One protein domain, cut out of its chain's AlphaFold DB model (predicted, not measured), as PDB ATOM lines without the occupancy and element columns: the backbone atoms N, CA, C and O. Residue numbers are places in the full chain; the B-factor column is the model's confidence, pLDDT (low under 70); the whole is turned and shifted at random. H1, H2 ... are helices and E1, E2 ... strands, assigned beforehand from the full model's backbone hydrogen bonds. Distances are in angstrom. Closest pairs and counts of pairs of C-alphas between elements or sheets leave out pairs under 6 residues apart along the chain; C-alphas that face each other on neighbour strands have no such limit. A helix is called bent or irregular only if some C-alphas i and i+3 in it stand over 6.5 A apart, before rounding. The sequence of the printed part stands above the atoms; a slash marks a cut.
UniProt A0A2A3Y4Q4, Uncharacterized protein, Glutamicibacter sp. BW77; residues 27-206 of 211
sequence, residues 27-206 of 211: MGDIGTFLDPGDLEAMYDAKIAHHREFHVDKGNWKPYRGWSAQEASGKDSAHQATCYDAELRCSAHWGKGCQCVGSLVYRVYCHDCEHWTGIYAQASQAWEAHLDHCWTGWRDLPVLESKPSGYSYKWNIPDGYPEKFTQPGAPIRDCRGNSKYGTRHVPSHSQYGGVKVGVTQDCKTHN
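Overview. This is residues 27 to 206 of the 211 residues of an uncharacterized protein of Glutamicibacter sp. BW77 (UniProt A0A2A3Y4Q4). With little regular structure, this is a strongly twisted antiparallel wall, E1-E2-E3, with H2 packed along one face; H1 grazes it, and loops, hairpin E4-E5 and parallel pair E6-E7 make the other end. The 180 printed residues run H1 E1 E2 E3 H2 E4 E5 E6 E7 H3, class mixed, under half in named elements. It is compact, radius of gyration of the C-alphas 18.1 A, spanning 54 by 36 by 30 A.

Arrangement. H1, residues 36 to 52, only grazes the meander, each strand the antiparallel neighbour of the one before, of E1, 67 to 72, E2, 80 to 86, and E3, 103 to 109. Look for N 69 and O 82, 2.9 A, and N 83 and O 106, 2.8 A, within hydrogen-bond range. H2, 122 to 133, is on one face, two layers, at a height over the sheet of 8.0 A; its closest C-alphas to E3 are Ala 125 and Arg 106, 5.0 A. Hairpin E4, 145 to 148, and E5, 151 to 154, has N 146 and O 153 at 2.9 A; parallel E6, 171 to 174, and E7, 195 to 198, has N 173 and O 196 at 2.8 A. Every O i to N i+4 pair is within range in H2, 11 of 13 in H1.

Along the chain. Find C-alpha 36 at (7.537, -10.608, -30.029); irregular H1, with C-alphas 37 and 40 at 7.3 A, runs 24.4 A. H3, 203 to 206, too short for such a pair, ends at (12.507, -17.061, -72.484).

Size, cuts and confidence. The printed part has no cut; E6 to E7 is among the long links. Look for pLDDT under 70 at residues 27 to 42, 57 to 61, 91 to 96, 179 and 206.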
ATOM      1  N   MET A  27      18.950  -3.332 -26.211       44.00
ATOM      2  CA  MET A  27      18.297  -3.316 -27.521       44.00
ATOM      3  C   MET A  27      19.388  -3.264 -28.592       44.00
ATOM      4  O   MET A  27      20.042  -2.237 -28.768       44.00
ATOM      5  N   GLY A  28      19.664  -4.398 -29.240       45.41
ATOM      6  CA  GLY A  28      20.914  -4.550 -29.988       45.41
ATOM      7  C   GLY A  28      21.635  -5.883 -29.815       45.41
ATOM      8  O   GLY A  28      22.423  -6.231 -30.691       45.41
ATOM      9  N   ASP A  29      21.393  -6.629 -28.734       52.69
ATOM     10  CA  ASP A  29      22.000  -7.949 -28.575       52.69
ATOM     11  C   ASP A  29      21.290  -8.972 -29.462       52.69
ATOM     12  O   ASP A  29      20.174  -9.430 -29.194       52.69
ATOM     13  N   ILE A  30      21.983  -9.326 -30.544       50.50
ATOM     14  CA  ILE A  30      21.547 -10.305 -31.533       50.50
ATOM     15  C   ILE A  30      21.351 -11.712 -30.949       50.50
ATOM     16  O   ILE A  30      20.664 -12.520 -31.577       50.50
ATOM     17  N   GLY A  31      21.959 -11.996 -29.789       48.44
ATOM     18  CA  GLY A  31      21.900 -13.269 -29.075       48.44
ATOM     19  C   GLY A  31      20.653 -13.443 -28.213       48.44
ATOM     20  O   GLY A  31      20.312 -14.575 -27.869       48.44
ATOM     21  N   THR A  32      19.926 -12.364 -27.913       55.38
ATOM     22  CA  THR A  32      18.682 -12.474 -27.147       55.38
ATOM     23  C   THR A  32      17.553 -12.962 -28.047       55.38
ATOM     24  O   THR A  32      17.240 -12.350 -29.073       55.38
ATOM     25  N   PHE A  33      16.934 -14.083 -27.680       51.81
ATOM     26  CA  PHE A  33      15.640 -14.479 -28.225       51.81
ATOM     27  C   PHE A  33      14.612 -13.488 -27.686       51.81
ATOM     28  O   PHE A  33      14.220 -13.571 -26.529       51.81
ATOM     29  N   LEU A  34      14.269 -12.495 -28.501       55.28
ATOM     30  CA  LEU A  34      13.274 -11.497 -28.135       55.28
ATOM     31  C   LEU A  34      11.892 -12.157 -28.126       55.28
ATOM     32  O   LEU A  34      11.564 -12.925 -29.039       55.28
ATOM     33  N   ASP A  35      11.107 -11.846 -27.099       57.84
ATOM     34  CA  ASP A  35       9.663 -12.037 -27.125       57.84
ATOM     35  C   ASP A  35       9.093 -11.062 -28.177       57.84
ATOM     36  O   ASP A  35       9.438  -9.877 -28.173       57.84
ATOM     37  N   PRO A  36       8.247 -11.506 -29.119       55.16
ATOM     38  CA  PRO A  36       7.537 -10.608 -30.029       55.16
ATOM     39  C   PRO A  36       6.667  -9.553 -29.329       55.16
ATOM     40  O   PRO A  36       6.270  -8.575 -29.959       55.16
ATOM     41  N   GLY A  37       6.352  -9.709 -28.043       55.00
ATOM     42  CA  GLY A  37       5.766  -8.646 -27.226       55.00
ATOM     43  C   GLY A  37       6.614  -7.367 -27.209       55.00
ATOM     44  O   GLY A  37       6.070  -6.269 -27.135       55.00
ATOM     45  N   ASP A  38       7.930  -7.482 -27.410       62.66
ATOM     46  CA  ASP A  38       8.858  -6.347 -27.452       62.66
ATOM     47  C   ASP A  38       8.923  -5.661 -28.828       62.66
ATOM     48  O   ASP A  38       9.728  -4.753 -29.042       62.66
ATOM     49  N   LEU A  39       8.082  -6.052 -29.794       61.56
ATOM     50  CA  LEU A  39       8.136  -5.506 -31.155       61.56
ATOM     51  C   LEU A  39       7.873  -4.009 -31.236       61.56
ATOM     52  O   LEU A  39       8.496  -3.329 -32.058       61.56
ATOM     53  N   GLU A  40       6.988  -3.497 -30.386       65.69
ATOM     54  CA  GLU A  40       6.739  -2.059 -30.277       65.69
ATOM     55  C   GLU A  40       7.969  -1.345 -29.714       65.69
ATOM     56  O   GLU A  40       8.431  -0.377 -30.313       65.69
ATOM     57  N   ALA A  41       8.593  -1.891 -28.666       68.62
ATOM     58  CA  ALA A  41       9.825  -1.345 -28.100       68.62
ATOM     59  C   ALA A  41      10.983  -1.355 -29.115       68.62
ATOM     60  O   ALA A  41      11.732  -0.385 -29.221       68.62
ATOM     61  N   MET A  42      11.110  -2.411 -29.924       68.75
ATOM     62  CA  MET A  42      12.118  -2.500 -30.988       68.75
ATOM     63  C   MET A  42      11.870  -1.492 -32.112       68.75
ATOM     64  O   MET A  42      12.817  -0.907 -32.648       68.75
ATOM     65  N   TYR A  43      10.605  -1.303 -32.494       72.12
ATOM     66  CA  TYR A  43      10.230  -0.298 -33.479       72.12
ATOM     67  C   TYR A  43      10.504   1.107 -32.941       72.12
ATOM     68  O   TYR A  43      11.166   1.893 -33.619       72.12
ATOM     69  N   ASP A  44      10.104   1.393 -31.706       76.25
ATOM     70  CA  ASP A  44      10.357   2.663 -31.031       76.25
ATOM     71  C   ASP A  44      11.851   2.944 -30.899       76.25
ATOM     72  O   ASP A  44      12.290   4.058 -31.179       76.25
ATOM     73  N   ALA A  45      12.663   1.938 -30.580       72.56
ATOM     74  CA  ALA A  45      14.114   2.061 -30.528       72.56
ATOM     75  C   ALA A  45      14.734   2.357 -31.895       72.56
ATOM     76  O   ALA A  45      15.613   3.216 -32.005       72.56
ATOM     77  N   LYS A  46      14.250   1.713 -32.964       76.69
ATOM     78  CA  LYS A  46      14.661   2.034 -34.337       76.69
ATOM     79  C   LYS A  46      14.256   3.454 -34.726       76.69
ATOM     80  O   LYS A  46      15.057   4.174 -35.320       76.69
ATOM     81  N   ILE A  47      13.038   3.877 -34.391       80.25
ATOM     82  CA  ILE A  47      12.554   5.237 -34.652       80.25
ATOM     83  C   ILE A  47      13.360   6.265 -33.852       80.25
ATOM     84  O   ILE A  47      13.750   7.292 -34.410       80.25
ATOM     85  N   ALA A  48      13.655   5.990 -32.582       80.44
ATOM     86  CA  ALA A  48      14.498   6.822 -31.733       80.44
ATOM     87  C   ALA A  48      15.915   6.938 -32.308       80.44
ATOM     88  O   ALA A  48      16.403   8.053 -32.467       80.44
ATOM     89  N   HIS A  49      16.521   5.824 -32.731       76.69
ATOM     90  CA  HIS A  49      17.812   5.805 -33.420       76.69
ATOM     91  C   HIS A  49      17.783   6.651 -34.702       76.69
ATOM     92  O   HIS A  49      18.622   7.526 -34.908       76.69
ATOM     93  N   HIS A  50      16.784   6.454 -35.564       80.88
ATOM     94  CA  HIS A  50      16.653   7.248 -36.786       80.88
ATOM     95  C   HIS A  50      16.475   8.742 -36.496       80.88
ATOM     96  O   HIS A  50      17.008   9.572 -37.231       80.88
ATOM     97  N   ARG A  51      15.753   9.090 -35.425       82.50
ATOM     98  CA  ARG A  51      15.567  10.475 -34.988       82.50
ATOM     99  C   ARG A  51      16.865  11.082 -34.463       82.50
ATOM    100  O   ARG A  51      17.208  12.177 -34.893       82.50
ATOM    101  N   GLU A  52      17.571  10.381 -33.576       80.38
ATOM    102  CA  GLU A  52      18.853  10.802 -32.993       80.38
ATOM    103  C   GLU A  52      19.880  11.116 -34.083       80.38
ATOM    104  O   GLU A  52      20.558  12.141 -34.039       80.38
ATOM    105  N   PHE A  53      19.956  10.257 -35.097       73.25
ATOM    106  CA  PHE A  53      20.932  10.399 -36.170       73.25
ATOM    107  C   PHE A  53      20.422  11.158 -37.401       73.25
ATOM    108  O   PHE A  53      21.146  11.232 -38.398       73.25
ATOM    109  N   HIS A  54      19.206  11.715 -37.346       74.12
ATOM    110  CA  HIS A  54      18.549  12.397 -38.466       74.12
ATOM    111  C   HIS A  54      18.650  11.595 -39.775       74.12
ATOM    112  O   HIS A  54      19.108  12.095 -40.804       74.12
ATOM    113  N   VAL A  55      18.281  10.312 -39.713       70.44
ATOM    114  CA  VAL A  55      18.358   9.394 -40.854       70.44
ATOM    115  C   VAL A  55      17.322   9.790 -41.907       70.44
ATOM    116  O   VAL A  55      16.117   9.719 -41.666       70.44
ATOM    117  N   ASP A  56      17.792  10.173 -43.091       70.88
ATOM    118  CA  ASP A  56      16.977  10.552 -44.246       70.88
ATOM    119  C   ASP A  56      17.447   9.853 -45.538       70.88
ATOM    120  O   ASP A  56      18.322   8.977 -45.526       70.88
ATOM    121  N   LYS A  57      16.857  10.226 -46.684       53.34
ATOM    122  CA  LYS A  57      17.312   9.795 -48.017       53.34
ATOM    123  C   LYS A  57      18.641  10.485 -48.375       53.34
ATOM    124  O   LYS A  57      18.687  11.313 -49.277       53.34
ATOM    125  N   GLY A  58      19.716  10.142 -47.675       54.12
ATOM    126  CA  GLY A  58      21.049  10.707 -47.898       54.12
ATOM    127  C   GLY A  58      22.036  10.403 -46.773       54.12
ATOM    128  O   GLY A  58      23.218  10.200 -47.039       54.12
ATOM    129  N   ASN A  59      21.548  10.284 -45.537       64.94
ATOM    130  CA  ASN A  59      22.356  10.021 -44.346       64.94
ATOM    131  C   ASN A  59      21.901   8.741 -43.626       64.94
ATOM    132  O   ASN A  59      21.448   8.759 -42.482       64.94
ATOM    133  N   TRP A  60      22.014   7.604 -44.313       67.00
ATOM    134  CA  TRP A  60      21.673   6.306 -43.733       67.00
ATOM    135  C   TRP A  60      22.631   5.934 -42.588       67.00
ATOM    136  O   TRP A  60      23.855   5.949 -42.764       67.00
ATOM    137  N   LYS A  61      22.080   5.578 -41.418       69.56
ATOM    138  CA  LYS A  61      22.832   5.004 -40.290       69.56
ATOM    139  C   LYS A  61      22.370   3.575 -39.993       69.56
ATOM    140  O   LYS A  61      21.171   3.310 -40.049       69.56
ATOM    141  N   PRO A  62      23.306   2.661 -39.683       72.06
ATOM    142  CA  PRO A  62      22.985   1.277 -39.385       72.06
ATOM    143  C   PRO A  62      22.315   1.150 -38.017       72.06
ATOM    144  O   PRO A  62      22.875   1.581 -37.008       72.06
ATOM    145  N   TYR A  63      21.172   0.472 -37.981       74.69
ATOM    146  CA  TYR A  63      20.555   0.031 -36.738       74.69
ATOM    147  C   TYR A  63      21.055  -1.377 -36.391       74.69
ATOM    148  O   TYR A  63      20.838  -2.328 -37.141       74.69
ATOM    149  N   ARG A  64      21.766  -1.499 -35.265       75.56
ATOM    150  CA  ARG A  64      22.437  -2.748 -34.860       75.56
ATOM    151  C   ARG A  64      21.512  -3.750 -34.161       75.56
ATOM    152  O   ARG A  64      21.916  -4.891 -33.973       75.56
ATOM    153  N   GLY A  65      20.303  -3.337 -33.785       75.75
ATOM    154  CA  GLY A  65      19.286  -4.227 -33.229       75.75
ATOM    155  C   GLY A  65      18.449  -4.912 -34.297       75.75
ATOM    156  O   GLY A  65      18.397  -4.477 -35.447       75.75
ATOM    157  N   TRP A  66      17.767  -5.979 -33.890       78.69
ATOM    158  CA  TRP A  66      16.757  -6.616 -34.723       78.69
ATOM    159  C   TRP A  66      15.647  -5.617 -35.056       78.69
ATOM    160  O   TRP A  66      15.166  -4.891 -34.187       78.69
ATOM    161  N   SER A  67      15.225  -5.574 -36.315       79.94
ATOM    162  CA  SER A  67      14.087  -4.769 -36.741       79.94
ATOM    163  C   SER A  67      13.221  -5.517 -37.738       79.94
ATOM    164  O   SER A  67      13.740  -6.161 -38.644       79.94
ATOM    165  N   ALA A  68      11.901  -5.443 -37.566       82.81
ATOM    166  CA  ALA A  68      10.961  -6.060 -38.492       82.81
ATOM    167  C   ALA A  68      11.050  -5.388 -39.873       82.81
ATOM    168  O   ALA A  68      11.098  -4.158 -39.973       82.81
ATOM    169  N   GLN A  69      11.060  -6.201 -40.932       84.88
ATOM    170  CA  GLN A  69      11.180  -5.730 -42.317       84.88
ATOM    171  C   GLN A  69      10.058  -6.245 -43.214       84.88
ATOM    172  O   GLN A  69       9.471  -5.487 -43.981       84.88
ATOM    173  N   GLU A  70       9.776  -7.545 -43.148       90.06
ATOM    174  CA  GLU A  70       8.870  -8.219 -44.077       90.06
ATOM    175  C   GLU A  70       7.984  -9.192 -43.312       90.06
ATOM    176  O   GLU A  70       8.462  -9.873 -42.410       90.06
ATOM    177  N   ALA A  71       6.715  -9.292 -43.695       91.75
ATOM    178  CA  ALA A  71       5.779 -10.254 -43.126       91.75
ATOM    179  C   ALA A  71       5.276 -11.223 -44.203       91.75
ATOM    180  O   ALA A  71       5.271 -10.902 -45.396       91.75
ATOM    181  N   SER A  72       4.849 -12.408 -43.780       94.69
ATOM    182  CA  SER A  72       4.246 -13.444 -44.616       94.69
ATOM    183  C   SER A  72       3.097 -14.115 -43.879       94.69
ATOM    184  O   SER A  72       3.146 -14.256 -42.661       94.69
ATOM    185  N   GLY A  73       2.094 -14.573 -44.629       92.38
ATOM    186  CA  GLY A  73       1.021 -15.408 -44.100       92.38
ATOM    187  C   GLY A  73       0.134 -14.682 -43.100       92.38
ATOM    188  O   GLY A  73      -0.212 -15.257 -42.074       92.38
ATOM    189  N   LYS A  74      -0.213 -13.419 -43.379       90.31
ATOM    190  CA  LYS A  74      -1.159 -12.675 -42.542       90.31
ATOM    191  C   LYS A  74      -2.445 -13.491 -42.360       90.31
ATOM    192  O   LYS A  74      -2.984 -13.980 -43.354       90.31
ATOM    193  N   ASP A  75      -2.906 -13.615 -41.117       87.44
ATOM    194  CA  ASP A  75      -4.117 -14.361 -40.745       87.44
ATOM    195  C   ASP A  75      -4.067 -15.856 -41.160       87.44
ATOM    196  O   ASP A  75      -5.099 -16.485 -41.401       87.44
ATOM    197  N   SER A  76      -2.863 -16.432 -41.282       91.62
ATOM    198  CA  SER A  76      -2.641 -17.859 -41.571       91.62
ATOM    199  C   SER A  76      -2.093 -18.609 -40.358       91.62
ATOM    200  O   SER A  76      -1.615 -17.986 -39.423       91.62
ATOM    201  N   ALA A  77      -2.089 -19.946 -40.417       87.31
ATOM    202  CA  ALA A  77      -1.579 -20.813 -39.346       87.31
ATOM    203  C   ALA A  77      -0.061 -20.721 -39.099       87.31
ATOM    204  O   ALA A  77       0.434 -21.335 -38.160       87.31
ATOM    205  N   HIS A  78       0.677 -20.035 -39.974       93.88
ATOM    206  CA  HIS A  78       2.116 -19.816 -39.842       93.88
ATOM    207  C   HIS A  78       2.467 -18.389 -40.259       93.88
ATOM    208  O   HIS A  78       3.320 -18.167 -41.127       93.88
ATOM    209  N   GLN A  79       1.783 -17.409 -39.666       94.06
ATOM    210  CA  GLN A  79       2.143 -16.012 -39.838       94.06
ATOM    211  C   GLN A  79       3.581 -15.807 -39.364       94.06
ATOM    212  O   GLN A  79       3.985 -16.288 -38.304       94.06
ATOM    213  N   ALA A  80       4.371 -15.078 -40.147       93.56
ATOM    214  CA  ALA A  80       5.782 -14.902 -39.854       93.56
ATOM    215  C   ALA A  80       6.306 -13.518 -40.220       93.56
ATOM    216  O   ALA A  80       5.871 -12.909 -41.198       93.56
ATOM    217  N   THR A  81       7.292 -13.059 -39.453       92.94
ATOM    218  CA  THR A  81       7.989 -11.787 -39.666       92.94
ATOM    219  C   THR A  81       9.486 -12.034 -39.804       92.94
ATOM    220  O   THR A  81      10.096 -12.706 -38.975       92.94
ATOM    221  N   CYS A  82      10.094 -11.479 -40.849       92.44
ATOM    222  CA  CYS A  82      11.539 -11.406 -41.001       92.44
ATOM    223  C   CYS A  82      12.077 -10.163 -40.300       92.44
ATOM    224  O   CYS A  82      11.578  -9.049 -40.496       92.44
ATOM    225  N   TYR A  83      13.154 -10.375 -39.558       89.38
ATOM    226  CA  TYR A  83      13.929  -9.353 -38.883       89.38
ATOM    227  C   TYR A  83      15.293  -9.247 -39.531       89.38
ATOM    228  O   TYR A  83      15.860 -10.261 -39.948       89.38
ATOM    229  N   ASP A  84      15.824  -8.034 -39.591       88.69
ATOM    230  CA  ASP A  84      17.213  -7.791 -39.943       88.69
ATOM    231  C   ASP A  84      17.946  -7.005 -38.859       88.69
ATOM    232  O   ASP A  84      17.335  -6.314 -38.046       88.69
ATOM    233  N   ALA A  85      19.265  -7.153 -38.837       84.56
ATOM    234  CA  ALA A  85      20.154  -6.331 -38.034       84.56
ATOM    235  C   ALA A  85      21.358  -5.931 -38.881       84.56
ATOM    236  O   ALA A  85      21.961  -6.753 -39.582       84.56
ATOM    237  N   GLU A  86      21.714  -4.652 -38.824       84.12
ATOM    238  CA  GLU A  86      22.815  -4.106 -39.594       84.12
ATOM    239  C   GLU A  86      24.100  -4.090 -38.768       84.12
ATOM    240  O   GLU A  86      24.353  -3.174 -37.982       84.12
ATOM    241  N   LEU A  87      24.938  -5.111 -38.955       81.56
ATOM    242  CA  LEU A  87      26.197  -5.236 -38.219       81.56
ATOM    243  C   LEU A  87      27.387  -4.639 -38.979       81.56
ATOM    244  O   LEU A  87      28.479  -4.545 -38.411       81.56
ATOM    245  N   ARG A  88      27.215  -4.219 -40.241       78.94
ATOM    246  CA  ARG A  88      28.308  -3.652 -41.043       78.94
ATOM    247  C   ARG A  88      28.822  -2.357 -40.422       78.94
ATOM    248  O   ARG A  88      28.125  -1.609 -39.734       78.94
ATOM    249  N   CYS A  89      30.094  -2.070 -40.674       74.56
ATOM    250  CA  CYS A  89      30.696  -0.828 -40.218       74.56
ATOM    251  C   CYS A  89      30.156   0.370 -41.008       74.56
ATOM    252  O   CYS A  89      30.320   0.441 -42.225       74.56
ATOM    253  N   SER A  90      29.586   1.349 -40.305       70.56
ATOM    254  CA  SER A  90      29.167   2.628 -40.888       70.56
ATOM    255  C   SER A  90      30.310   3.598 -41.153       70.56
ATOM    256  O   SER A  90      30.216   4.396 -42.079       70.56
ATOM    257  N   ALA A  91      31.387   3.551 -40.366       68.56
ATOM    258  CA  ALA A  91      32.488   4.513 -40.470       68.56
ATOM    259  C   ALA A  91      33.279   4.389 -41.785       68.56
ATOM    260  O   ALA A  91      33.892   5.352 -42.245       68.56
ATOM    261  N   HIS A  92      33.248   3.209 -42.408       68.69
ATOM    262  CA  HIS A  92      34.036   2.887 -43.598       68.69
ATOM    263  C   HIS A  92      33.181   2.388 -44.766       68.69
ATOM    264  O   HIS A  92      33.690   1.718 -45.661       68.69
ATOM    265  N   TRP A  93      31.885   2.701 -44.773       64.00
ATOM    266  CA  TRP A  93      30.993   2.326 -45.866       64.00
ATOM    267  C   TRP A  93      31.543   2.794 -47.228       64.00
ATOM    268  O   TRP A  93      31.943   3.949 -47.382       64.00
ATOM    269  N   GLY A  94      31.607   1.890 -48.213       61.88
ATOM    270  CA  GLY A  94      32.154   2.168 -49.551       61.88
ATOM    271  C   GLY A  94      33.687   2.258 -49.636       61.88
ATOM    272  O   GLY A  94      34.229   2.440 -50.723       61.88
ATOM    273  N   LYS A  95      34.396   2.100 -48.514       63.78
ATOM    274  CA  LYS A  95      35.854   1.942 -48.448       63.78
ATOM    275  C   LYS A  95      36.138   0.477 -48.103       63.78
ATOM    276  O   LYS A  95      35.350  -0.140 -47.392       63.78
ATOM    277  N   GLY A  96      37.219  -0.113 -48.611       61.25
ATOM    278  CA  GLY A  96      37.567  -1.506 -48.305       61.25
ATOM    279  C   GLY A  96      37.901  -1.698 -46.819       61.25
ATOM    280  O   GLY A  96      39.072  -1.669 -46.460       61.25
ATOM    281  N   CYS A  97      36.891  -1.850 -45.950       71.50
ATOM    282  CA  CYS A  97      37.098  -2.148 -44.534       71.50
ATOM    283  C   CYS A  97      37.236  -3.652 -44.307       71.50
ATOM    284  O   CYS A  97      36.466  -4.440 -44.848       71.50
ATOM    285  N   GLN A  98      38.145  -4.029 -43.409       74.44
ATOM    286  CA  GLN A  98      38.255  -5.378 -42.839       74.44
ATOM    287  C   GLN A  98      37.379  -5.566 -41.585       74.44
ATOM    288  O   GLN A  98      37.553  -6.511 -40.822       74.44
ATOM    289  N   CYS A  99      36.457  -4.636 -41.344       74.88
ATOM    290  CA  CYS A  99      35.532  -4.660 -40.227       74.88
ATOM    291  C   CYS A  99      34.658  -5.922 -40.298       74.88
ATOM    292  O   CYS A  99      34.009  -6.158 -41.317       74.88
ATOM    293  N   VAL A 100      34.590  -6.691 -39.212       72.38
ATOM    294  CA  VAL A 100      33.698  -7.853 -39.119       72.38
ATOM    295  C   VAL A 100      32.258  -7.367 -38.955       72.38
ATOM    296  O   VAL A 100      31.969  -6.564 -38.070       72.38
ATOM    297  N   GLY A 101      31.358  -7.832 -39.822       76.50
ATOM    298  CA  GLY A 101      29.935  -7.510 -39.768       76.50
ATOM    299  C   GLY A 101      29.244  -7.729 -41.111       76.50
ATOM    300  O   GLY A 101      29.839  -7.545 -42.170       76.50
ATOM    301  N   SER A 102      27.974  -8.116 -41.068       82.38
ATOM    302  CA  SER A 102      27.112  -8.267 -42.241       82.38
ATOM    303  C   SER A 102      25.724  -7.734 -41.915       82.38
ATOM    304  O   SER A 102      25.372  -7.572 -40.748       82.38
ATOM    305  N   LEU A 103      24.925  -7.499 -42.948       86.62
ATOM    306  CA  LEU A 103      23.483  -7.517 -42.762       86.62
ATOM    307  C   LEU A 103      23.089  -8.968 -42.476       86.62
ATOM    308  O   LEU A 103      23.516  -9.876 -43.199       86.62
ATOM    309  N   VAL A 104      22.368  -9.181 -41.383       90.38
ATOM    310  CA  VAL A 104      21.935 -10.509 -40.945       90.38
ATOM    311  C   VAL A 104      20.426 -10.554 -40.804       90.38
ATOM    312  O   VAL A 104      19.798  -9.530 -40.556       90.38
ATOM    313  N   TYR A 105      19.858 -11.744 -40.971       91.69
ATOM    314  CA  TYR A 105      18.423 -11.974 -41.042       91.69
ATOM    315  C   TYR A 105      18.016 -13.201 -40.240       91.69
ATOM    316  O   TYR A 105      18.737 -14.198 -40.222       91.69
ATOM    317  N   ARG A 106      16.823 -13.160 -39.658       93.12
ATOM    318  CA  ARG A 106      16.129 -14.328 -39.104       93.12
ATOM    319  C   ARG A 106      14.621 -14.126 -39.212       93.12
ATOM    320  O   ARG A 106      14.162 -13.002 -39.397       93.12
ATOM    321  N   VAL A 107      13.852 -15.200 -39.110       93.12
ATOM    322  CA  VAL A 107      12.389 -15.169 -39.209       93.12
ATOM    323  C   VAL A 107      11.794 -15.704 -37.916       93.12
ATOM    324  O   VAL A 107      12.290 -16.691 -37.375       93.12
ATOM    325  N   TYR A 108      10.737 -15.056 -37.446       91.69
ATOM    326  CA  TYR A 108       9.904 -15.526 -36.350       91.69
ATOM    327  C   TYR A 108       8.550 -15.979 -36.885       91.69
ATOM    328  O   TYR A 108       7.936 -15.244 -37.660       91.69
ATOM    329  N   CYS A 109       8.087 -17.157 -36.474       91.88
ATOM    330  CA  CYS A 109       6.715 -17.602 -36.694       91.88
ATOM    331  C   CYS A 109       5.880 -17.330 -35.442       91.88
ATOM    332  O   CYS A 109       6.207 -17.836 -34.372       91.88
ATOM    333  N   HIS A 110       4.800 -16.567 -35.599       87.56
ATOM    334  CA  HIS A 110       3.928 -16.147 -34.501       87.56
ATOM    335  C   HIS A 110       3.093 -17.288 -33.931       87.56
ATOM    336  O   HIS A 110       2.820 -17.288 -32.740       87.56
ATOM    337  N   ASP A 111       2.751 -18.281 -34.750       87.81
ATOM    338  CA  ASP A 111       1.945 -19.424 -34.313       87.81
ATOM    339  C   ASP A 111       2.783 -20.537 -33.670       87.81
ATOM    340  O   ASP A 111       2.339 -21.203 -32.741       87.81
ATOM    341  N   CYS A 112       3.999 -20.766 -34.174       88.94
ATOM    342  CA  CYS A 112       4.902 -21.794 -33.643       88.94
ATOM    343  C   CYS A 112       5.802 -21.283 -32.515       88.94
ATOM    344  O   CYS A 112       6.567 -22.067 -31.958       88.94
ATOM    345  N   GLU A 113       5.793 -19.972 -32.271       86.19
ATOM    346  CA  GLU A 113       6.727 -19.274 -31.382       86.19
ATOM    347  C   GLU A 113       8.202 -19.603 -31.677       86.19
ATOM    348  O   GLU A 113       9.076 -19.637 -30.809       86.19
ATOM    349  N   HIS A 114       8.492 -19.872 -32.950       85.81
ATOM    350  CA  HIS A 114       9.783 -20.373 -33.389       85.81
ATOM    351  C   HIS A 114      10.581 -19.288 -34.098       85.81
ATOM    352  O   HIS A 114      10.144 -18.711 -35.099       85.81
ATOM    353  N   TRP A 115      11.811 -19.094 -33.631       88.44
ATOM    354  CA  TRP A 115      12.817 -18.329 -34.341       88.44
ATOM    355  C   TRP A 115      13.718 -19.228 -35.183       88.44
ATOM    356  O   TRP A 115      14.339 -20.158 -34.667       88.44
ATOM    357  N   THR A 116      13.922 -18.856 -36.444       91.75
ATOM    358  CA  THR A 116      14.989 -19.454 -37.249       91.75
ATOM    359  C   THR A 116      16.374 -19.020 -36.746       91.75
ATOM    360  O   THR A 116      16.523 -18.087 -35.939       91.75
ATOM    361  N   GLY A 117      17.409 -19.714 -37.232       88.06
ATOM    362  CA  GLY A 117      18.800 -19.291 -37.075       88.06
ATOM    363  C   GLY A 117      19.092 -17.935 -37.733       88.06
ATOM    364  O   GLY A 117      18.234 -17.327 -38.369       88.06
ATOM    365  N   ILE A 118      20.330 -17.462 -37.584       88.94
ATOM    366  CA  ILE A 118      20.785 -16.191 -38.156       88.94
ATOM    367  C   ILE A 118      21.487 -16.453 -39.492       88.94
ATOM    368  O   ILE A 118      22.412 -17.260 -39.566       88.94
ATOM    369  N   TYR A 119      21.078 -15.737 -40.538       92.00
ATOM    370  CA  TYR A 119      21.552 -15.925 -41.909       92.00
ATOM    371  C   TYR A 119      22.073 -14.631 -42.526       92.00
ATOM    372  O   TYR A 119      21.597 -13.541 -42.222       92.00
ATOM    373  N   ALA A 120      23.013 -14.745 -43.465       90.88
ATOM    374  CA  ALA A 120      23.540 -13.599 -44.211       90.88
ATOM    375  C   ALA A 120      22.572 -13.083 -45.293       90.88
ATOM    376  O   ALA A 120      22.757 -11.993 -45.832       90.88
ATOM    377  N   GLN A 121      21.549 -13.870 -45.644       91.25
ATOM    378  CA  GLN A 121      20.566 -13.525 -46.667       91.25
ATOM    379  C   GLN A 121      19.146 -13.786 -46.165       91.25
ATOM    380  O   GLN A 121      18.848 -14.876 -45.677       91.25
ATOM    381  N   ALA A 122      18.245 -12.825 -46.390       93.50
ATOM    382  CA  ALA A 122      16.826 -12.964 -46.055       93.50
ATOM    383  C   ALA A 122      16.199 -14.223 -46.676       93.50
ATOM    384  O   ALA A 122      15.377 -14.879 -46.052       93.50
ATOM    385  N   SER A 123      16.606 -14.591 -47.897       95.44
ATOM    386  CA  SER A 123      16.093 -15.788 -48.570       95.44
ATOM    387  C   SER A 123      16.400 -17.069 -47.797       95.44
ATOM    388  O   SER A 123      15.497 -17.872 -47.622       95.44
ATOM    389  N   GLN A 124      17.597 -17.207 -47.220       96.44
ATOM    390  CA  GLN A 124      17.943 -18.366 -46.388       96.44
ATOM    391  C   GLN A 124      17.134 -18.402 -45.084       96.44
ATOM    392  O   GLN A 124      16.689 -19.465 -44.663       96.44
ATOM    393  N   ALA A 125      16.893 -17.238 -44.472       96.31
ATOM    394  CA  ALA A 125      16.054 -17.146 -43.280       96.31
ATOM    395  C   ALA A 125      14.600 -17.559 -43.569       96.31
ATOM    396  O   ALA A 125      13.995 -18.278 -42.774       96.31
ATOM    397  N   TRP A 126      14.063 -17.156 -44.726       97.75
ATOM    398  CA  TRP A 126      12.748 -17.591 -45.194       97.75
ATOM    399  C   TRP A 126      12.715 -19.078 -45.533       97.75
ATOM    400  O   TRP A 126      11.777 -19.751 -45.128       97.75
ATOM    401  N   GLU A 127      13.727 -19.612 -46.215       98.06
ATOM    402  CA  GLU A 127      13.833 -21.051 -46.477       98.06
ATOM    403  C   GLU A 127      13.796 -21.868 -45.181       98.06
ATOM    404  O   GLU A 127      13.025 -22.815 -45.095       98.06
ATOM    405  N   ALA A 128      14.544 -21.458 -44.152       97.56
ATOM    406  CA  ALA A 128      14.534 -22.124 -42.850       97.56
ATOM    407  C   ALA A 128      13.153 -22.079 -42.170       97.56
ATOM    408  O   ALA A 128      12.728 -23.059 -41.563       97.56
ATOM    409  N   HIS A 129      12.428 -20.963 -42.299       96.75
ATOM    410  CA  HIS A 129      11.051 -20.864 -41.813       96.75
ATOM    411  C   HIS A 129      10.118 -21.815 -42.576       96.75
ATOM    412  O   HIS A 129       9.310 -22.505 -41.962       96.75
ATOM    413  N   LEU A 130      10.246 -21.896 -43.902       97.81
ATOM    414  CA  LEU A 130       9.443 -22.811 -44.713       97.81
ATOM    415  C   LEU A 130       9.792 -24.281 -44.438       97.81
ATOM    416  O   LEU A 130       8.899 -25.122 -44.424       97.81
ATOM    417  N   ASP A 131      11.061 -24.605 -44.184       97.62
ATOM    418  CA  ASP A 131      11.488 -25.955 -43.802       97.62
ATOM    419  C   ASP A 131      10.835 -26.395 -42.475       97.62
ATOM    420  O   ASP A 131      10.474 -27.565 -42.329       97.62
ATOM    421  N   HIS A 132      10.610 -25.451 -41.553       95.19
ATOM    422  CA  HIS A 132       9.909 -25.678 -40.287       95.19
ATOM    423  C   HIS A 132       8.376 -25.736 -40.435       95.19
ATOM    424  O   HIS A 132       7.758 -26.717 -40.032       95.19
ATOM    425  N   CYS A 133       7.758 -24.706 -41.021       95.81
ATOM    426  CA  CYS A 133       6.301 -24.519 -41.038       95.81
ATOM    427  C   CYS A 133       5.594 -25.169 -42.237       95.81
ATOM    428  O   CYS A 133       4.392 -25.408 -42.213       95.81
ATOM    429  N   TRP A 134       6.319 -25.431 -43.323       96.38
ATOM    430  CA  TRP A 134       5.759 -25.820 -44.617       96.38
ATOM    431  C   TRP A 134       6.475 -27.052 -45.180       96.38
ATOM    432  O   TRP A 134       6.892 -27.085 -46.338       96.38
ATOM    433  N   THR A 135       6.627 -28.098 -44.364       96.06
ATOM    434  CA  THR A 135       7.378 -29.311 -44.722       96.06
ATOM    435  C   THR A 135       6.956 -29.891 -46.081       96.06
ATOM    436  O   THR A 135       5.774 -30.150 -46.343       96.06
ATOM    437  N   GLY A 136       7.939 -30.122 -46.956       96.19
ATOM    438  CA  GLY A 136       7.744 -30.577 -48.339       96.19
ATOM    439  C   GLY A 136       7.552 -29.451 -49.363       96.19
ATOM    440  O   GLY A 136       7.286 -29.732 -50.527       96.19
ATOM    441  N   TRP A 137       7.685 -28.175 -48.973       97.44
ATOM    442  CA  TRP A 137       7.563 -27.051 -49.911       97.44
ATOM    443  C   TRP A 137       8.628 -27.096 -51.015       97.44
ATOM    444  O   TRP A 137       8.387 -26.629 -52.126       97.44
ATOM    445  N   ARG A 138       9.804 -27.673 -50.733       97.00
ATOM    446  CA  ARG A 138      10.900 -27.826 -51.702       97.00
ATOM    447  C   ARG A 138      10.546 -28.764 -52.852       97.00
ATOM    448  O   ARG A 138      11.101 -28.601 -53.935       97.00
ATOM    449  N   ASP A 139       9.600 -29.674 -52.642       96.62
ATOM    450  CA  ASP A 139       9.148 -30.645 -53.643       96.62
ATOM    451  C   ASP A 139       8.003 -30.103 -54.507       96.62
ATOM    452  O   ASP A 139       7.564 -30.755 -55.454       96.62
ATOM    453  N   LEU A 140       7.520 -28.890 -54.212       96.44
ATOM    454  CA  LEU A 140       6.506 -28.234 -55.026       96.44
ATOM    455  C   LEU A 140       6.995 -28.053 -56.467       96.44
ATOM    456  O   LEU A 140       8.169 -27.715 -56.681       96.44
ATOM    457  N   PRO A 141       6.104 -28.196 -57.464       95.06
ATOM    458  CA  PRO A 141       6.451 -27.858 -58.831       95.06
ATOM    459  C   PRO A 141       6.797 -26.369 -58.917       95.06
ATOM    460  O   PRO A 141       6.166 -25.523 -58.283       95.06
ATOM    461  N   VAL A 142       7.815 -26.049 -59.713       94.00
ATOM    462  CA  VAL A 142       8.175 -24.660 -59.995       94.00
ATOM    463  C   VAL A 142       7.177 -24.100 -60.999       94.00
ATOM    464  O   VAL A 142       7.026 -24.611 -62.106       94.00
ATOM    465  N   LEU A 143       6.482 -23.048 -60.588       93.00
ATOM    466  CA  LEU A 143       5.386 -22.438 -61.315       93.00
ATOM    467  C   LEU A 143       5.885 -21.279 -62.174       93.00
ATOM    468  O   LEU A 143       6.806 -20.549 -61.808       93.00
ATOM    469  N   GLU A 144       5.222 -21.064 -63.306       89.81
ATOM    470  CA  GLU A 144       5.390 -19.849 -64.095       89.81
ATOM    471  C   GLU A 144       4.319 -18.825 -63.706       89.81
ATOM    472  O   GLU A 144       3.131 -19.155 -63.611       89.81
ATOM    473  N   SER A 145       4.738 -17.577 -63.488       85.12
ATOM    474  CA  SER A 145       3.844 -16.453 -63.225       85.12
ATOM    475  C   SER A 145       3.646 -15.589 -64.457       85.12
ATOM    476  O   SER A 145       4.585 -15.296 -65.192       85.12
ATOM    477  N   LYS A 146       2.419 -15.102 -64.640       80.56
ATOM    478  CA  LYS A 146       2.104 -14.035 -65.593       80.56
ATOM    479  C   LYS A 146       1.750 -12.757 -64.833       80.56
ATOM    480  O   LYS A 146       1.000 -12.842 -63.855       80.56
ATOM    481  N   PRO A 147       2.250 -11.583 -65.257       77.25
ATOM    482  CA  PRO A 147       1.786 -10.311 -64.718       77.25
ATOM    483  C   PRO A 147       0.265 -10.181 -64.874       77.25
ATOM    484  O   PRO A 147      -0.288 -10.489 -65.929       77.25
ATOM    485  N   SER A 148      -0.403  -9.724 -63.821       77.62
ATOM    486  CA  SER A 148      -1.841  -9.472 -63.774       77.62
ATOM    487  C   SER A 148      -2.076  -8.177 -62.998       77.62
ATOM    488  O   SER A 148      -2.239  -8.185 -61.776       77.62
ATOM    489  N   GLY A 149      -2.036  -7.044 -63.704       78.31
ATOM    490  CA  GLY A 149      -2.018  -5.717 -63.080       78.31
ATOM    491  C   GLY A 149      -0.747  -5.512 -62.249       78.31
ATOM    492  O   GLY A 149       0.353  -5.775 -62.729       78.31
ATOM    493  N   TYR A 150      -0.903  -5.086 -60.993       71.44
ATOM    494  CA  TYR A 150       0.196  -4.951 -60.023       71.44
ATOM    495  C   TYR A 150       0.547  -6.264 -59.297       71.44
ATOM    496  O   TYR A 150       1.361  -6.260 -58.378       71.44
ATOM    497  N   SER A 151      -0.072  -7.382 -59.688       71.81
ATOM    498  CA  SER A 151       0.138  -8.701 -59.091       71.81
ATOM    499  C   SER A 151       0.641  -9.713 -60.126       71.81
ATOM    500  O   SER A 151       0.826  -9.408 -61.306       71.81
ATOM    501  N   TYR A 152       0.866 -10.937 -59.672       79.75
ATOM    502  CA  TYR A 152       1.245 -12.082 -60.482       79.75
ATOM    503  C   TYR A 152       0.180 -13.166 -60.321       79.75
ATOM    504  O   TYR A 152      -0.365 -13.356 -59.235       79.75
ATOM    505  N   LYS A 153      -0.124 -13.873 -61.408       85.00
ATOM    506  CA  LYS A 153      -1.000 -15.045 -61.393       85.00
ATOM    507  C   LYS A 153      -0.197 -16.269 -61.805       85.00
ATOM    508  O   LYS A 153       0.469 -16.235 -62.842       85.00
ATOM    509  N   TRP A 154      -0.274 -17.334 -61.016       89.56
ATOM    510  CA  TRP A 154       0.389 -18.602 -61.306       89.56
ATOM    511  C   TRP A 154      -0.572 -19.577 -61.962       89.56
ATOM    512  O   TRP A 154      -1.767 -19.596 -61.662       89.56
ATOM    513  N   ASN A 155      -0.039 -20.392 -62.867       86.88
ATOM    514  CA  ASN A 155      -0.773 -21.532 -63.393       86.88
ATOM    515  C   ASN A 155      -0.551 -22.733 -62.470       86.88
ATOM    516  O   ASN A 155       0.540 -23.301 -62.469       86.88
ATOM    517  N   ILE A 156      -1.559 -23.087 -61.676       90.88
ATOM    518  CA  ILE A 156      -1.489 -24.229 -60.762       90.88
ATOM    519  C   ILE A 156      -1.815 -25.505 -61.546       90.88
ATOM    520  O   ILE A 156      -2.895 -25.570 -62.130       90.88
ATOM    521  N   PRO A 157      -0.899 -26.488 -61.614       91.25
ATOM    522  CA  PRO A 157      -1.150 -27.736 -62.324       91.25
ATOM    523  C   PRO A 157      -2.161 -28.617 -61.581       91.25
ATOM    524  O   PRO A 157      -2.304 -28.528 -60.359       91.25
ATOM    525  N   ASP A 158      -2.806 -29.521 -62.318       91.62
ATOM    526  CA  ASP A 158      -3.645 -30.563 -61.728       91.62
ATOM    527  C   ASP A 158      -2.821 -31.429 -60.761       91.62
ATOM    528  O   ASP A 158      -1.674 -31.786 -61.039       91.62
ATOM    529  N   GLY A 159      -3.403 -31.751 -59.604       91.00
ATOM    530  CA  GLY A 159      -2.721 -32.514 -58.555       91.00
ATOM    531  C   GLY A 159      -1.734 -31.705 -57.707       91.00
ATOM    532  O   GLY A 159      -0.956 -32.302 -56.962       91.00
ATOM    533  N   TYR A 160      -1.747 -30.366 -57.783       94.94
ATOM    534  CA  TYR A 160      -0.987 -29.540 -56.841       94.94
ATOM    535  C   TYR A 160      -1.410 -29.861 -55.396       94.94
ATOM    536  O   TYR A 160      -2.613 -29.933 -55.130       94.94
ATOM    537  N   PRO A 161      -0.472 -30.075 -54.453       95.75
ATOM    538  CA  PRO A 161      -0.843 -30.614 -53.151       95.75
ATOM    539  C   PRO A 161      -1.753 -29.658 -52.375       95.75
ATOM    540  O   PRO A 161      -1.404 -28.495 -52.164       95.75
ATOM    541  N   GLU A 162      -2.885 -30.172 -51.891       94.38
ATOM    542  CA  GLU A 162      -3.931 -29.392 -51.215       94.38
ATOM    543  C   GLU A 162      -3.391 -28.602 -50.014       94.38
ATOM    544  O   GLU A 162      -3.713 -27.426 -49.853       94.38
ATOM    545  N   LYS A 163      -2.457 -29.186 -49.247       93.94
ATOM    546  CA  LYS A 163      -1.797 -28.516 -48.111       93.94
ATOM    547  C   LYS A 163      -1.073 -27.216 -48.481       93.94
ATOM    548  O   LYS A 163      -0.811 -26.403 -47.608       93.94
ATOM    549  N   PHE A 164      -0.738 -27.007 -49.755       96.38
ATOM    550  CA  PHE A 164      -0.101 -25.786 -50.256       96.38
ATOM    551  C   PHE A 164      -1.074 -24.866 -51.002       96.38
ATOM    552  O   PHE A 164      -0.642 -23.967 -51.721       96.38
ATOM    553  N   THR A 165      -2.379 -25.083 -50.832       94.50
ATOM    554  CA  THR A 165      -3.447 -24.226 -51.368       94.50
ATOM    555  C   THR A 165      -4.198 -23.439 -50.291       94.50
ATOM    556  O   THR A 165      -5.145 -22.714 -50.589       94.50
ATOM    557  N   GLN A 166      -3.749 -23.551 -49.041       94.12
ATOM    558  CA  GLN A 166      -4.312 -22.867 -47.880       94.12
ATOM    559  C   GLN A 166      -3.644 -21.496 -47.639       94.12
ATOM    560  O   GLN A 166      -2.519 -21.281 -48.104       94.12
ATOM    561  N   PRO A 167      -4.289 -20.566 -46.905       96.06
ATOM    562  CA  PRO A 167      -3.697 -19.274 -46.555       96.06
ATOM    563  C   PRO A 167      -2.290 -19.410 -45.952       96.06
ATOM    564  O   PRO A 167      -2.018 -20.323 -45.177       96.06
ATOM    565  N   GLY A 168      -1.388 -18.506 -46.330       94.94
ATOM    566  CA  GLY A 168       0.017 -18.491 -45.920       94.94
ATOM    567  C   GLY A 168       0.939 -19.442 -46.685       94.94
ATOM    568  O   GLY A 168       2.157 -19.334 -46.534       94.94
ATOM    569  N   ALA A 169       0.409 -20.323 -47.541       96.62
ATOM    570  CA  ALA A 169       1.226 -21.315 -48.232       96.62
ATOM    571  C   ALA A 169       2.260 -20.683 -49.184       96.62
ATOM    572  O   ALA A 169       1.942 -19.735 -49.921       96.62
ATOM    573  N   PRO A 170       3.502 -21.202 -49.219       97.12
ATOM    574  CA  PRO A 170       4.503 -20.754 -50.169       97.12
ATOM    575  C   PRO A 170       4.208 -21.265 -51.580       97.12
ATOM    576  O   PRO A 170       3.464 -22.222 -51.797       97.12
ATOM    577  N   ILE A 171       4.874 -20.651 -52.552       96.38
ATOM    578  CA  ILE A 171       4.983 -21.172 -53.916       96.38
ATOM    579  C   ILE A 171       6.433 -21.095 -54.379       96.38
ATOM    580  O   ILE A 171       7.191 -20.229 -53.937       96.38
ATOM    581  N   ARG A 172       6.795 -21.952 -55.332       95.38
ATOM    582  CA  ARG A 172       8.067 -21.869 -56.050       95.38
ATOM    583  C   ARG A 172       7.816 -21.221 -57.400       95.38
ATOM    584  O   ARG A 172       7.066 -21.749 -58.206       95.38
ATOM    585  N   ASP A 173       8.408 -20.061 -57.628       92.75
ATOM    586  CA  ASP A 173       8.170 -19.211 -58.790       92.75
ATOM    587  C   ASP A 173       9.425 -19.137 -59.656       92.75
ATOM    588  O   ASP A 173      10.503 -18.761 -59.186       92.75
ATOM    589  N   CYS A 174       9.284 -19.482 -60.932       91.31
ATOM    590  CA  CYS A 174      10.388 -19.435 -61.875       91.31
ATOM    591  C   CYS A 174      10.877 -17.996 -62.103       91.31
ATOM    592  O   CYS A 174      10.085 -17.070 -62.285       91.31
ATOM    593  N   ARG A 175      12.200 -17.818 -62.171       87.00
ATOM    594  CA  ARG A 175      12.879 -16.546 -62.481       87.00
ATOM    595  C   ARG A 175      13.683 -16.569 -63.785       87.00
ATOM    596  O   ARG A 175      14.440 -15.635 -64.057       87.00
ATOM    597  N   GLY A 176      13.524 -17.613 -64.600       85.44
ATOM    598  CA  GLY A 176      14.358 -17.833 -65.779       85.44
ATOM    599  C   GLY A 176      15.828 -18.024 -65.397       85.44
ATOM    600  O   GLY A 176      16.156 -18.300 -64.242       85.44
ATOM    601  N   ASN A 177      16.721 -17.744 -66.347       82.31
ATOM    602  CA  ASN A 177      18.171 -17.664 -66.119       82.31
ATOM    603  C   ASN A 177      18.633 -16.264 -65.680       82.31
ATOM    604  O   ASN A 177      19.787 -15.879 -65.881       82.31
ATOM    605  N   SER A 178      17.725 -15.455 -65.124       71.94
ATOM    606  CA  SER A 178      18.065 -14.108 -64.686       71.94
ATOM    607  C   SER A 178      19.049 -14.160 -63.517       71.94
ATOM    608  O   SER A 178      18.797 -14.801 -62.497       71.94
ATOM    609  N   LYS A 179      20.148 -13.407 -63.637       69.25
ATOM    610  CA  LYS A 179      21.064 -13.116 -62.518       69.25
ATOM    611  C   LYS A 179      20.468 -12.118 -61.515       69.25
ATOM    612  O   LYS A 179      21.055 -11.873 -60.468       69.25
ATOM    613  N   TYR A 180      19.317 -11.529 -61.842       70.12
ATOM    614  CA  TYR A 180      18.640 -10.493 -61.065       70.12
ATOM    615  C   TYR A 180      17.241 -10.952 -60.642       70.12
ATOM    616  O   TYR A 180      16.577 -11.693 -61.366       70.12
ATOM    617  N   GLY A 181      16.760 -10.483 -59.488       70.06
ATOM    618  CA  GLY A 181      15.397 -10.784 -59.024       70.06
ATOM    619  C   GLY A 181      15.205 -12.200 -58.464       70.06
ATOM    620  O   GLY A 181      14.081 -12.691 -58.413       70.06
ATOM    621  N   THR A 182      16.282 -12.853 -58.025       82.56
ATOM    622  CA  THR A 182      16.258 -14.191 -57.403       82.56
ATOM    623  C   THR A 182      15.781 -14.178 -55.947       82.56
ATOM    624  O   THR A 182      15.513 -15.230 -55.368       82.56
ATOM    625  N   ARG A 183      15.631 -12.987 -55.353       89.25
ATOM    626  CA  ARG A 183      15.177 -12.819 -53.971       89.25
ATOM    627  C   ARG A 183      13.788 -13.430 -53.776       89.25
ATOM    628  O   ARG A 183      12.886 -13.251 -54.596       89.25
ATOM    629  N   HIS A 184      13.622 -14.121 -52.656       94.56
ATOM    630  CA  HIS A 184      12.308 -14.538 -52.175       94.56
ATOM    631  C   HIS A 184      11.491 -13.317 -51.760       94.56
ATOM    632  O   HIS A 184      12.045 -12.347 -51.243       94.56
ATOM    633  N   VAL A 185      10.184 -13.354 -52.008       93.62
ATOM    634  CA  VAL A 185       9.298 -12.222 -51.730       93.62
ATOM    635  C   VAL A 185       8.171 -12.677 -50.799       93.62
ATOM    636  O   VAL A 185       7.269 -13.395 -51.241       93.62
ATOM    637  N   PRO A 186       8.216 -12.300 -49.514       95.06
ATOM    638  CA  PRO A 186       7.166 -12.602 -48.538       95.06
ATOM    639  C   PRO A 186       5.819 -11.993 -48.932       95.06
ATOM    640  O   PRO A 186       5.781 -10.970 -49.617       95.06
ATOM    641  N   SER A 187       4.714 -12.619 -48.524       92.50
ATOM    642  CA  SER A 187       3.335 -12.199 -48.846       92.50
ATOM    643  C   SER A 187       2.957 -12.143 -50.334       92.50
ATOM    644  O   SER A 187       1.891 -11.643 -50.679       92.50
ATOM    645  N   HIS A 188       3.811 -12.632 -51.236       92.12
ATOM    646  CA  HIS A 188       3.585 -12.548 -52.682       92.12
ATOM    647  C   HIS A 188       3.225 -13.885 -53.327       92.12
ATOM    648  O   HIS A 188       3.127 -13.938 -54.551       92.12
ATOM    649  N   SER A 189       3.053 -14.968 -52.564       92.75
ATOM    650  CA  SER A 189       2.334 -16.118 -53.109       92.75
ATOM    651  C   SER A 189       0.860 -15.745 -53.301       92.75
ATOM    652  O   SER A 189       0.333 -14.881 -52.601       92.75
ATOM    653  N   GLN A 190       0.157 -16.417 -54.212       91.31
ATOM    654  CA  GLN A 190      -1.293 -16.219 -54.358       91.31
ATOM    655  C   GLN A 190      -2.102 -16.612 -53.112       91.31
ATOM    656  O   GLN A 190      -3.273 -16.265 -53.011       91.31
ATOM    657  N   TYR A 191      -1.472 -17.314 -52.171       93.44
ATOM    658  CA  TYR A 191      -2.050 -17.699 -50.891       93.44
ATOM    659  C   TYR A 191      -1.615 -16.765 -49.750       93.44
ATOM    660  O   TYR A 191      -1.924 -17.030 -48.596       93.44
ATOM    661  N   GLY A 192      -0.884 -15.680 -50.038       92.75
ATOM    662  CA  GLY A 192      -0.385 -14.735 -49.030       92.75
ATOM    663  C   GLY A 192       0.882 -15.192 -48.298       92.75
ATOM    664  O   GLY A 192       1.309 -14.553 -47.342       92.75
ATOM    665  N   GLY A 193       1.494 -16.288 -48.740       95.44
ATOM    666  CA  GLY A 193       2.763 -16.818 -48.248       95.44
ATOM    667  C   GLY A 193       3.991 -16.303 -49.000       95.44
ATOM    668  O   GLY A 193       3.942 -15.339 -49.772       95.44
ATOM    669  N   VAL A 194       5.119 -16.986 -48.811       96.69
ATOM    670  CA  VAL A 194       6.390 -16.632 -49.456       96.69
ATOM    671  C   VAL A 194       6.400 -17.065 -50.924       96.69
ATOM    672  O   VAL A 194       6.182 -18.229 -51.260       96.69
ATOM    673  N   LYS A 195       6.726 -16.132 -51.818       95.00
ATOM    674  CA  LYS A 195       7.073 -16.413 -53.213       95.00
ATOM    675  C   LYS A 195       8.564 -16.719 -53.314       95.00
ATOM    676  O   LYS A 195       9.389 -15.801 -53.320       95.00
ATOM    677  N   VAL A 196       8.913 -17.997 -53.399       95.56
ATOM    678  CA  VAL A 196      10.302 -18.457 -53.504       95.56
ATOM    679  C   VAL A 196      10.763 -18.325 -54.950       95.56
ATOM    680  O   VAL A 196      10.236 -18.990 -55.836       95.56
ATOM    681  N   GLY A 197      11.751 -17.469 -55.203       92.56
ATOM    682  CA  GLY A 197      12.364 -17.349 -56.527       92.56
ATOM    683  C   GLY A 197      13.272 -18.540 -56.830       92.56
ATOM    684  O   GLY A 197      14.201 -18.801 -56.073       92.56
ATOM    685  N   VAL A 198      13.027 -19.232 -57.944       92.25
ATOM    686  CA  VAL A 198      13.855 -20.348 -58.424       92.25
ATOM    687  C   VAL A 198      14.435 -20.001 -59.792       92.25
ATOM    688  O   VAL A 198      13.695 -19.746 -60.745       92.25
ATOM    689  N   THR A 199      15.763 -19.990 -59.896       89.69
ATOM    690  CA  THR A 199      16.474 -19.790 -61.165       89.69
ATOM    691  C   THR A 199      16.520 -21.109 -61.927       89.69
ATOM    692  O   THR A 199      17.218 -22.034 -61.526       89.69
ATOM    693  N   GLN A 200      15.758 -21.188 -63.011       86.75
ATOM    694  CA  GLN A 200      15.747 -22.306 -63.951       86.75
ATOM    695  C   GLN A 200      15.138 -21.849 -65.277       86.75
ATOM    696  O   GLN A 200      14.434 -20.837 -65.319       86.75
ATOM    697  N   ASP A 201      15.339 -22.617 -66.344       85.19
ATOM    698  CA  ASP A 201      14.670 -22.366 -67.618       85.19
ATOM    699  C   ASP A 201      13.143 -22.453 -67.485       85.19
ATOM    700  O   ASP A 201      12.595 -23.405 -66.926       85.19
ATOM    701  N   CYS A 202      12.440 -21.454 -68.026       81.81
ATOM    702  CA  CYS A 202      10.985 -21.475 -68.138       81.81
ATOM    703  C   CYS A 202      10.482 -20.614 -69.293       81.81
ATOM    704  O   CYS A 202      11.121 -19.647 -69.718       81.81
ATOM    705  N   LYS A 203       9.301 -20.966 -69.804       78.44
ATOM    706  CA  LYS A 203       8.766 -20.431 -71.059       78.44
ATOM    707  C   LYS A 203       8.519 -18.931 -70.955       78.44
ATOM    708  O   LYS A 203       8.934 -18.186 -71.835       78.44
ATOM    709  N   THR A 204       7.921 -18.476 -69.857       74.38
ATOM    710  CA  THR A 204       7.543 -17.067 -69.671       74.38
ATOM    711  C   THR A 204       8.744 -16.109 -69.661       74.38
ATOM    712  O   THR A 204       8.631 -14.985 -70.143       74.38
ATOM    713  N   HIS A 205       9.917 -16.541 -69.184       70.75
ATOM    714  CA  HIS A 205      11.119 -15.693 -69.145       70.75
ATOM    715  C   HIS A 205      11.982 -15.792 -70.416       70.75
ATOM    716  O   HIS A 205      12.779 -14.891 -70.678       70.75
ATOM    717  N   ASN A 206      11.780 -16.833 -71.232       61.34
ATOM    718  CA  ASN A 206      12.507 -17.061 -72.484       61.34
ATOM    719  C   ASN A 206      11.852 -16.387 -73.710       61.34
ATOM    720  O   ASN A 206      12.463 -16.313 -74.770       61.34
TER     721      ASN A 206